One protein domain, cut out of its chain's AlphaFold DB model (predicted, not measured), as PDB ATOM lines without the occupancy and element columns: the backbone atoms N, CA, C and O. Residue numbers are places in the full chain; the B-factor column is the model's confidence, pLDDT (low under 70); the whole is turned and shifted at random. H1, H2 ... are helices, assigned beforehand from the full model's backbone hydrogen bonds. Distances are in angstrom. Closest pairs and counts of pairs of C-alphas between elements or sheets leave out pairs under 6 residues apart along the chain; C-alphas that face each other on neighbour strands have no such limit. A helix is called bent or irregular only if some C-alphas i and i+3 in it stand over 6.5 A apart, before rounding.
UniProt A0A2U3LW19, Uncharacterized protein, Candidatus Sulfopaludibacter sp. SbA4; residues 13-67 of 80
ATOM      1  N   LYS A  13     202.166 179.937 199.832       90.69
ATOM      2  CA  LYS A  13     203.381 180.763 199.917       90.69
ATOM      3  C   LYS A  13     203.958 181.083 198.540       90.69
ATOM      4  O   LYS A  13     204.296 182.234 198.300       90.69
ATOM      5  N   GLU A  14     204.028 180.090 197.656       92.56
ATOM      6  CA  GLU A  14     204.514 180.258 196.280       92.56
ATOM      7  C   GLU A  14     203.648 181.283 195.511       92.56
ATOM      8  O   GLU A  14     204.177 182.209 194.903       92.56
ATOM      9  N   GLU A  15     202.319 181.225 195.637       93.31
ATOM     10  CA  GLU A  15     201.417 182.214 195.018       93.31
ATOM     11  C   GLU A  15     201.569 183.627 195.612       93.31
ATOM     12  O   GLU A  15     201.524 184.626 194.892       93.31
ATOM     13  N   ILE A  16     201.808 183.736 196.924       92.94
ATOM     14  CA  ILE A  16     202.056 185.026 197.586       92.94
ATOM     15  C   ILE A  16     203.348 185.675 197.068       92.94
ATOM     16  O   ILE A  16     203.419 186.902 196.961       92.94
ATOM     17  N   GLU A  17     204.367 184.886 196.719       93.31
ATOM     18  CA  GLU A  17     205.614 185.402 196.141       93.31
ATOM     19  C   GLU A  17     205.406 186.039 194.760       93.31
ATOM     20  O   GLU A  17     206.140 186.962 194.398       93.31
ATOM     21  N   HIS A  18     204.378 185.610 194.022       95.50
ATOM     22  CA  HIS A  18     204.011 186.177 192.725       95.50
ATOM     23  C   HIS A  18     203.211 187.486 192.821       95.50
ATOM     24  O   HIS A  18     203.068 188.194 191.820       95.50
ATOM     25  N   LEU A  19     202.722 187.858 194.007       95.38
ATOM     26  CA  LEU A  19     202.007 189.116 194.209       95.38
ATOM     27  C   LEU A  19     202.938 190.335 194.122       95.38
ATOM     28  O   LEU A  19     204.109 190.324 194.519       95.38
ATOM     29  N   SER A  20     202.373 191.456 193.671       97.12
ATOM     30  CA  SER A  20     203.050 192.752 193.734       97.12
ATOM     31  C   SER A  20     203.373 193.136 195.185       97.12
ATOM     32  O   SER A  20     202.803 192.607 196.140       97.12
ATOM     33  N   ALA A  21     204.288 194.088 195.387       94.50
ATOM     34  CA  ALA A  21     204.571 194.596 196.733       94.50
ATOM     35  C   ALA A  21     203.312 195.169 197.418       94.50
ATOM     36  O   ALA A  21     203.121 194.955 198.612       94.50
ATOM     37  N   ALA A  22     202.435 195.832 196.655       95.44
ATOM     38  CA  ALA A  22     201.160 196.339 197.157       95.44
ATOM     39  C   ALA A  22     200.205 195.201 197.550       95.44
ATOM     40  O   ALA A  22     199.657 195.230 198.645       95.44
ATOM     41  N   GLY A  23     200.085 194.161 196.718       96.56
ATOM     42  CA  GLY A  23     199.239 193.001 197.024       96.56
ATOM     43  C   GLY A  23     199.735 192.211 198.239       96.56
ATOM     44  O   GLY A  23     198.944 191.790 199.076       96.56
ATOM     45  N   ARG A  24     201.057 192.074 198.405       96.31
ATOM     46  CA  ARG A  24     201.635 191.481 199.622       96.31
ATOM     47  C   ARG A  24     201.366 192.327 200.862       96.31
ATOM     48  O   ARG A  24     201.198 191.766 201.940       96.31
ATOM     49  N   ARG A  25     201.334 193.657 200.725       96.06
ATOM     50  CA  ARG A  25     201.012 194.551 201.840       96.06
ATOM     51  C   ARG A  25     199.551 194.414 202.262       96.06
ATOM     52  O   ARG A  25     199.304 194.226 203.443       96.06
ATOM     53  N   GLU A  26     198.633 194.440 201.304       96.62
ATOM     54  CA  GLU A  26     197.202 194.222 201.542       96.62
ATOM     55  C   GLU A  26     196.948 192.877 202.237       96.62
ATOM     56  O   GLU A  26     196.244 192.814 203.241       96.62
ATOM     57  N   LEU A  27     197.605 191.809 201.771       95.88
ATOM     58  CA  LEU A  27     197.492 190.494 202.396       95.88
ATOM     59  C   LEU A  27     198.038 190.474 203.833       95.88
ATOM     60  O   LEU A  27     197.469 189.816 204.700       95.88
ATOM     61  N   ALA A  28     199.138 191.183 204.097       95.56
ATOM     62  CA  ALA A  28     199.699 191.289 205.440       95.56
ATOM     63  C   ALA A  28     198.768 192.051 206.395       95.56
ATOM     64  O   ALA A  28     198.622 191.645 207.547       95.56
ATOM     65  N   ASP A  29     198.132 193.122 205.917       96.75
ATOM     66  CA  ASP A  29     197.154 193.884 206.697       96.75
ATOM     67  C   ASP A  29     195.937 193.002 207.037       96.75
ATOM     68  O   ASP A  29     195.534 192.928 208.197       96.75
ATOM     69  N   TRP A  30     195.439 192.218 206.079       96.62
ATOM     70  CA  TRP A  30     194.362 191.253 206.321       96.62
ATOM     71  C   TRP A  30     194.742 190.135 207.311       96.62
ATOM     72  O   TRP A  30     193.944 189.783 208.178       96.62
ATOM     73  N   PHE A  31     195.962 189.586 207.243       95.00
ATOM     74  CA  PHE A  31     196.413 188.601 208.236       95.00
ATOM     75  C   PHE A  31     196.439 189.179 209.654       95.00
ATOM     76  O   PHE A  31     196.023 188.496 210.589       95.00
ATOM     77  N   ALA A  32     196.862 190.434 209.816       93.81
ATOM     78  CA  ALA A  32     196.834 191.098 211.115       93.81
ATOM     79  C   ALA A  32     195.399 191.243 211.657       93.81
ATOM     80  O   ALA A  32     195.170 191.067 212.853       93.81
ATOM     81  N   GLU A  33     194.419 191.512 210.791       94.44
ATOM     82  CA  GLU A  33     193.005 191.552 211.177       94.44
ATOM     83  C   GLU A  33     192.474 190.180 211.612       94.44
ATOM     84  O   GLU A  33     191.698 190.105 212.566       94.44
ATOM     85  N   LEU A  34     192.883 189.099 210.942       92.94
ATOM     86  CA  LEU A  34     192.513 187.736 211.335       92.94
ATOM     87  C   LEU A  34     193.096 187.362 212.700       92.94
ATOM     88  O   LEU A  34     192.387 186.803 213.535       92.94
ATOM     89  N   GLU A  35     194.368 187.686 212.939       91.31
ATOM     90  CA  GLU A  35     195.018 187.441 214.229       91.31
ATOM     91  C   GLU A  35     194.353 188.242 215.354       91.31
ATOM     92  O   GLU A  35     194.081 187.690 216.420       91.31
ATOM     93  N   ALA A  36     194.017 189.512 215.104       87.94
ATOM     94  CA  ALA A  36     193.302 190.344 216.067       87.94
ATOM     95  C   ALA A  36     191.915 189.773 216.413       87.94
ATOM     96  O   ALA A  36     191.532 189.748 217.580       87.94
ATOM     97  N   GLN A  37     191.171 189.270 215.423       88.75
ATOM     98  CA  GLN A  37     189.864 188.641 215.643       88.75
ATOM     99  C   GLN A  37     189.960 187.318 216.411       88.75
ATOM    100  O   GLN A  37     189.106 187.027 217.252       88.75
ATOM    101  N   ALA A  38     190.990 186.515 216.135       87.12
ATOM    102  CA  ALA A  38     191.248 185.291 216.887       87.12
ATOM    103  C   ALA A  38     191.539 185.613 218.359       87.12
ATOM    104  O   ALA A  38     190.912 185.035 219.243       87.12
ATOM    105  N   TRP A  39     192.389 186.612 218.612       83.25
ATOM    106  CA  TRP A  39     192.665 187.111 219.961       83.25
ATOM    107  C   TRP A  39     191.407 187.593 220.684       83.25
ATOM    108  O   TRP A  39     191.202 187.239 221.841       83.25
ATOM    109  N   GLU A  40     190.537 188.355 220.019       83.25
ATOM    110  CA  GLU A  40     189.270 188.805 220.612       83.25
ATOM    111  C   GLU A  40     188.376 187.619 221.012       83.25
ATOM    112  O   GLU A  40     187.741 187.623 222.066       83.25
ATOM    113  N   THR A  41     188.370 186.567 220.191       81.94
ATOM    114  CA  THR A  41     187.582 185.353 220.440       81.94
ATOM    115  C   THR A  41     188.145 184.517 221.596       81.94
ATOM    116  O   THR A  41     187.382 183.808 222.248       81.94
ATOM    117  N   GLU A  42     189.450 184.591 221.865       84.25
ATOM    118  CA  GLU A  42     190.129 183.865 222.951       84.25
ATOM    119  C   GLU A  42     190.114 184.638 224.282       84.25
ATOM    120  O   GLU A  42     189.960 184.034 225.342       84.25
ATOM    121  N   ILE A  43     190.184 185.974 224.247       84.75
ATOM    122  CA  ILE A  43     190.212 186.824 225.451       84.75
ATOM    123  C   ILE A  43     188.951 186.654 226.304       84.75
ATOM    124  O   ILE A  43     189.050 186.422 227.510       84.75
ATOM    125  N   GLU A  44     187.768 186.775 225.702       84.25
ATOM    126  CA  GLU A  44     186.503 186.705 226.441       84.25
ATOM    127  C   GLU A  44     186.337 185.375 227.211       84.25
ATOM    128  O   GLU A  44     186.084 185.416 228.420       84.25
ATOM    129  N   PRO A  45     186.511 184.183 226.599       86.44
ATOM    130  CA  PRO A  45     186.408 182.928 227.335       86.44
ATOM    131  C   PRO A  45     187.539 182.744 228.352       86.44
ATOM    132  O   PRO A  45     187.265 182.280 229.463       86.44
ATOM    133  N   ASP A  46     188.777 183.135 228.036       88.81
ATOM    134  CA  ASP A  46     189.918 182.956 228.938       88.81
ATOM    135  C   ASP A  46     189.786 183.773 230.224       88.81
ATOM    136  O   ASP A  46     190.170 183.299 231.297       88.81
ATOM    137  N   PHE A  47     189.205 184.969 230.150       87.88
ATOM    138  CA  PHE A  47     189.019 185.850 231.305       87.88
ATOM    139  C   PHE A  47     187.598 185.824 231.890       87.88
ATOM    140  O   PHE A  47     187.288 186.587 232.810       87.88
ATOM    141  N   SER A  48     186.749 184.908 231.421       88.69
ATOM    142  CA  SER A  48     185.460 184.601 232.043       88.69
ATOM    143  C   SER A  48     185.633 183.861 233.387       88.69
ATOM    144  O   SER A  48     186.700 183.303 233.669       88.69
ATOM    145  N   PRO A  49     184.611 183.821 234.267       89.00
ATOM    146  CA  PRO A  49     184.703 183.091 235.529       89.00
ATOM    147  C   PRO A  49     185.047 181.605 235.330       89.00
ATOM    148  O   PRO A  49     184.265 180.842 234.772       89.00
ATOM    149  N   GLY A  50     186.211 181.189 235.837       88.62
ATOM    150  CA  GLY A  50     186.736 179.827 235.672       88.62
ATOM    151  C   GLY A  50     187.537 179.599 234.383       88.62
ATOM    152  O   GLY A  50     188.021 178.489 234.174       88.62
ATOM    153  N   GLY A  51     187.701 180.632 233.553       91.06
ATOM    154  CA  GLY A  51     188.545 180.621 232.364       91.06
ATOM    155  C   GLY A  51     190.038 180.488 232.679       91.06
ATOM    156  O   GLY A  51     190.493 180.703 233.810       91.06
ATOM    157  N   ALA A  52     190.814 180.120 231.659       91.75
ATOM    158  CA  ALA A  52     192.237 179.809 231.784       91.75
ATOM    159  C   ALA A  52     193.110 181.014 232.189       91.75
ATOM    160  O   ALA A  52     194.185 180.827 232.757       91.75
ATOM    161  N   GLY A  53     192.643 182.240 231.948       90.38
ATOM    162  CA  GLY A  53     193.312 183.491 232.304       90.38
ATOM    163  C   GLY A  53     193.088 183.941 233.751       90.38
ATOM    164  O   GLY A  53     193.790 184.829 234.239       90.38
ATOM    165  N   MET A  54     192.158 183.326 234.486       93.81
ATOM    166  CA  MET A  54     191.856 183.718 235.869       93.81
ATOM    167  C   MET A  54     193.040 183.574 236.844       93.81
ATOM    168  O   MET A  54     193.249 184.501 237.631       93.81
ATOM    169  N   PRO A  55     193.859 182.499 236.810       94.00
ATOM    170  CA  PRO A  55     195.058 182.408 237.647       94.00
ATOM    171  C   PRO A  55     196.038 183.561 237.400       94.00
ATOM    172  O   PRO A  55     196.556 184.140 238.353       94.00
ATOM    173  N   PHE A  56     196.227 183.942 236.134       92.44
ATOM    174  CA  PHE A  56     197.070 185.075 235.757       92.44
ATOM    175  C   PHE A  56     196.506 186.407 236.278       92.44
ATOM    176  O   PHE A  56     197.256 187.239 236.784       92.44
ATOM    177  N   LEU A  57     195.182 186.609 236.234       90.94
ATOM    178  CA  LEU A  57     194.562 187.800 236.827       90.94
ATOM    179  C   LEU A  57     194.754 187.874 238.342       90.94
ATOM    180  O   LEU A  57     194.982 188.962 238.873       90.94
ATOM    181  N   GLU A  58     194.650 186.754 239.053       92.94
ATOM    182  CA  GLU A  58     194.870 186.734 240.501       92.94
ATOM    183  C   GLU A  58     196.331 187.025 240.864       92.94
ATOM    184  O   GLU A  58     196.588 187.793 241.797       92.94
ATOM    185  N   GLU A  59     197.281 186.506 240.083       93.31
ATOM    186  CA  GLU A  59     198.698 186.861 240.190       93.31
ATOM    187  C   GLU A  59     198.915 188.361 239.937       93.31
ATOM    188  O   GLU A  59     199.493 189.054 240.775       93.31
ATOM    189  N   MET A  60     198.350 188.910 238.858       91.75
ATOM    190  CA  MET A  60     198.450 190.339 238.544       91.75
ATOM    191  C   MET A  60     197.868 191.220 239.664       91.75
ATOM    192  O   MET A  60     198.423 192.268 240.005       91.75
ATOM    193  N   LYS A  61     196.753 190.807 240.282       91.12
ATOM    194  CA  LYS A  61     196.168 191.504 241.441       91.12
ATOM    195  C   LYS A  61     197.064 191.415 242.676       91.12
ATOM    196  O   LYS A  61     197.099 192.365 243.460       91.12
ATOM    197  N   ALA A  62     197.743 190.292 242.905       93.00
ATOM    198  CA  ALA A  62     198.727 190.166 243.980       93.00
ATOM    199  C   ALA A  62     199.915 191.109 243.743       93.00
ATOM    200  O   ALA A  62     200.199 191.946 244.591       93.00
ATOM    201  N   ASP A  63     200.496 191.088 242.546       91.19
ATOM    202  CA  ASP A  63     201.616 191.952 242.167       91.19
ATOM    203  C   ASP A  63     201.284 193.449 242.250       91.19
ATOM    204  O   ASP A  63     202.118 194.262 242.658       91.19
ATOM    205  N   SER A  64     200.048 193.817 241.907       87.56
ATOM    206  CA  SER A  64     199.540 195.183 242.058       87.56
ATOM    207  C   SER A  64     199.450 195.605 243.524       87.56
ATOM    208  O   SER A  64     199.897 196.696 243.878       87.56
ATOM    209  N   ARG A  65     198.948 194.725 244.401       90.25
ATOM    210  CA  ARG A  65     198.916 194.963 245.855       90.25
ATOM    211  C   ARG A  65     200.319 195.055 246.456       90.25
ATOM    212  O   ARG A  65     200.537 195.880 247.338       90.25
ATOM    213  N   ASP A  66     201.259 194.276 245.931       92.81
ATOM    214  CA  ASP A  66     202.667 194.277 246.337       92.81
ATOM    215  C   ASP A  66     203.461 195.470 245.769       92.81
ATOM    216  O   ASP A  66     204.652 195.614 246.043       92.81
ATOM    217  N   GLY A  67     202.828 196.337 244.968       89.44
ATOM    218  CA  GLY A  67     203.467 197.532 244.412       89.44
ATOM    219  C   GLY A  67     204.536 197.230 243.360       89.44
ATOM    220  O   GLY A  67     205.423 198.053 243.128       89.44
TER     221      GLY A  67
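This is residues 13 to 67 of the 80 residues of an uncharacterized protein of Candidatus Sulfopaludibacter sp. SbA4 (UniProt A0A2U3LW19). One long helix, H2, makes the length of this model, with the one-turn helix H1 folded back near its first end and the shorter helix H3 turned off about perpendicular beyond its last end. H2 and H3 make a corner, like an uneven L, and residues 28 to 41 of H2 and 58 to 67, of which 58 to 65 belong to H3, stand free. The printed part has 55 residues with three named helices, in the order H1, H2, H3, and no named strand; the class is all helix. The whole is extended, with a radius of gyration of the C-alphas of 18.8 A, and the C-alphas span 53 by 25 by 15 A.

H2, residues 21 to 46, touches no helix. H1, residues 13 to 17, is close to H2 but not clearly touching it; their closest C-alphas, those of Ile 16 and Arg 24, are 6.8 A apart. H3, residues 54 to 65, is also close to H2 but not clearly touching, with the C-alphas of Asp 46 and Met 54 closest at 7.2 A. The lines of H2 and H3 stand about perpendicular, at 85 degrees. H1 and H3 are apart. In H1 and H3 every O i to N i+4 pair is within hydrogen-bond range; in H2 20 of 22 are.

H2 measures 37.2 A from C-alpha 21 at (204.571, 194.596, 196.733) to C-alpha 46 at (189.918, 182.956, 228.938). It is neither bent nor irregular, but only just: C-alphas 41 and 44 are 6.2 A apart. H1 measures 6.4 A and begins with C-alpha 13 at (203.381, 180.763, 199.917). H3 measures 16.6 A and ends with C-alpha 65 at (198.916, 194.963, 245.855).

The two C-alphas farthest apart, those of His 18 and Asp 66, are 54.2 A apart. The link from H1 to H2 is tight, with 3 residues, and the link from H2 to H3 is short, with 7. The printed part has no cut. Its mean pLDDT is 91.5, and no printed residue is under 70.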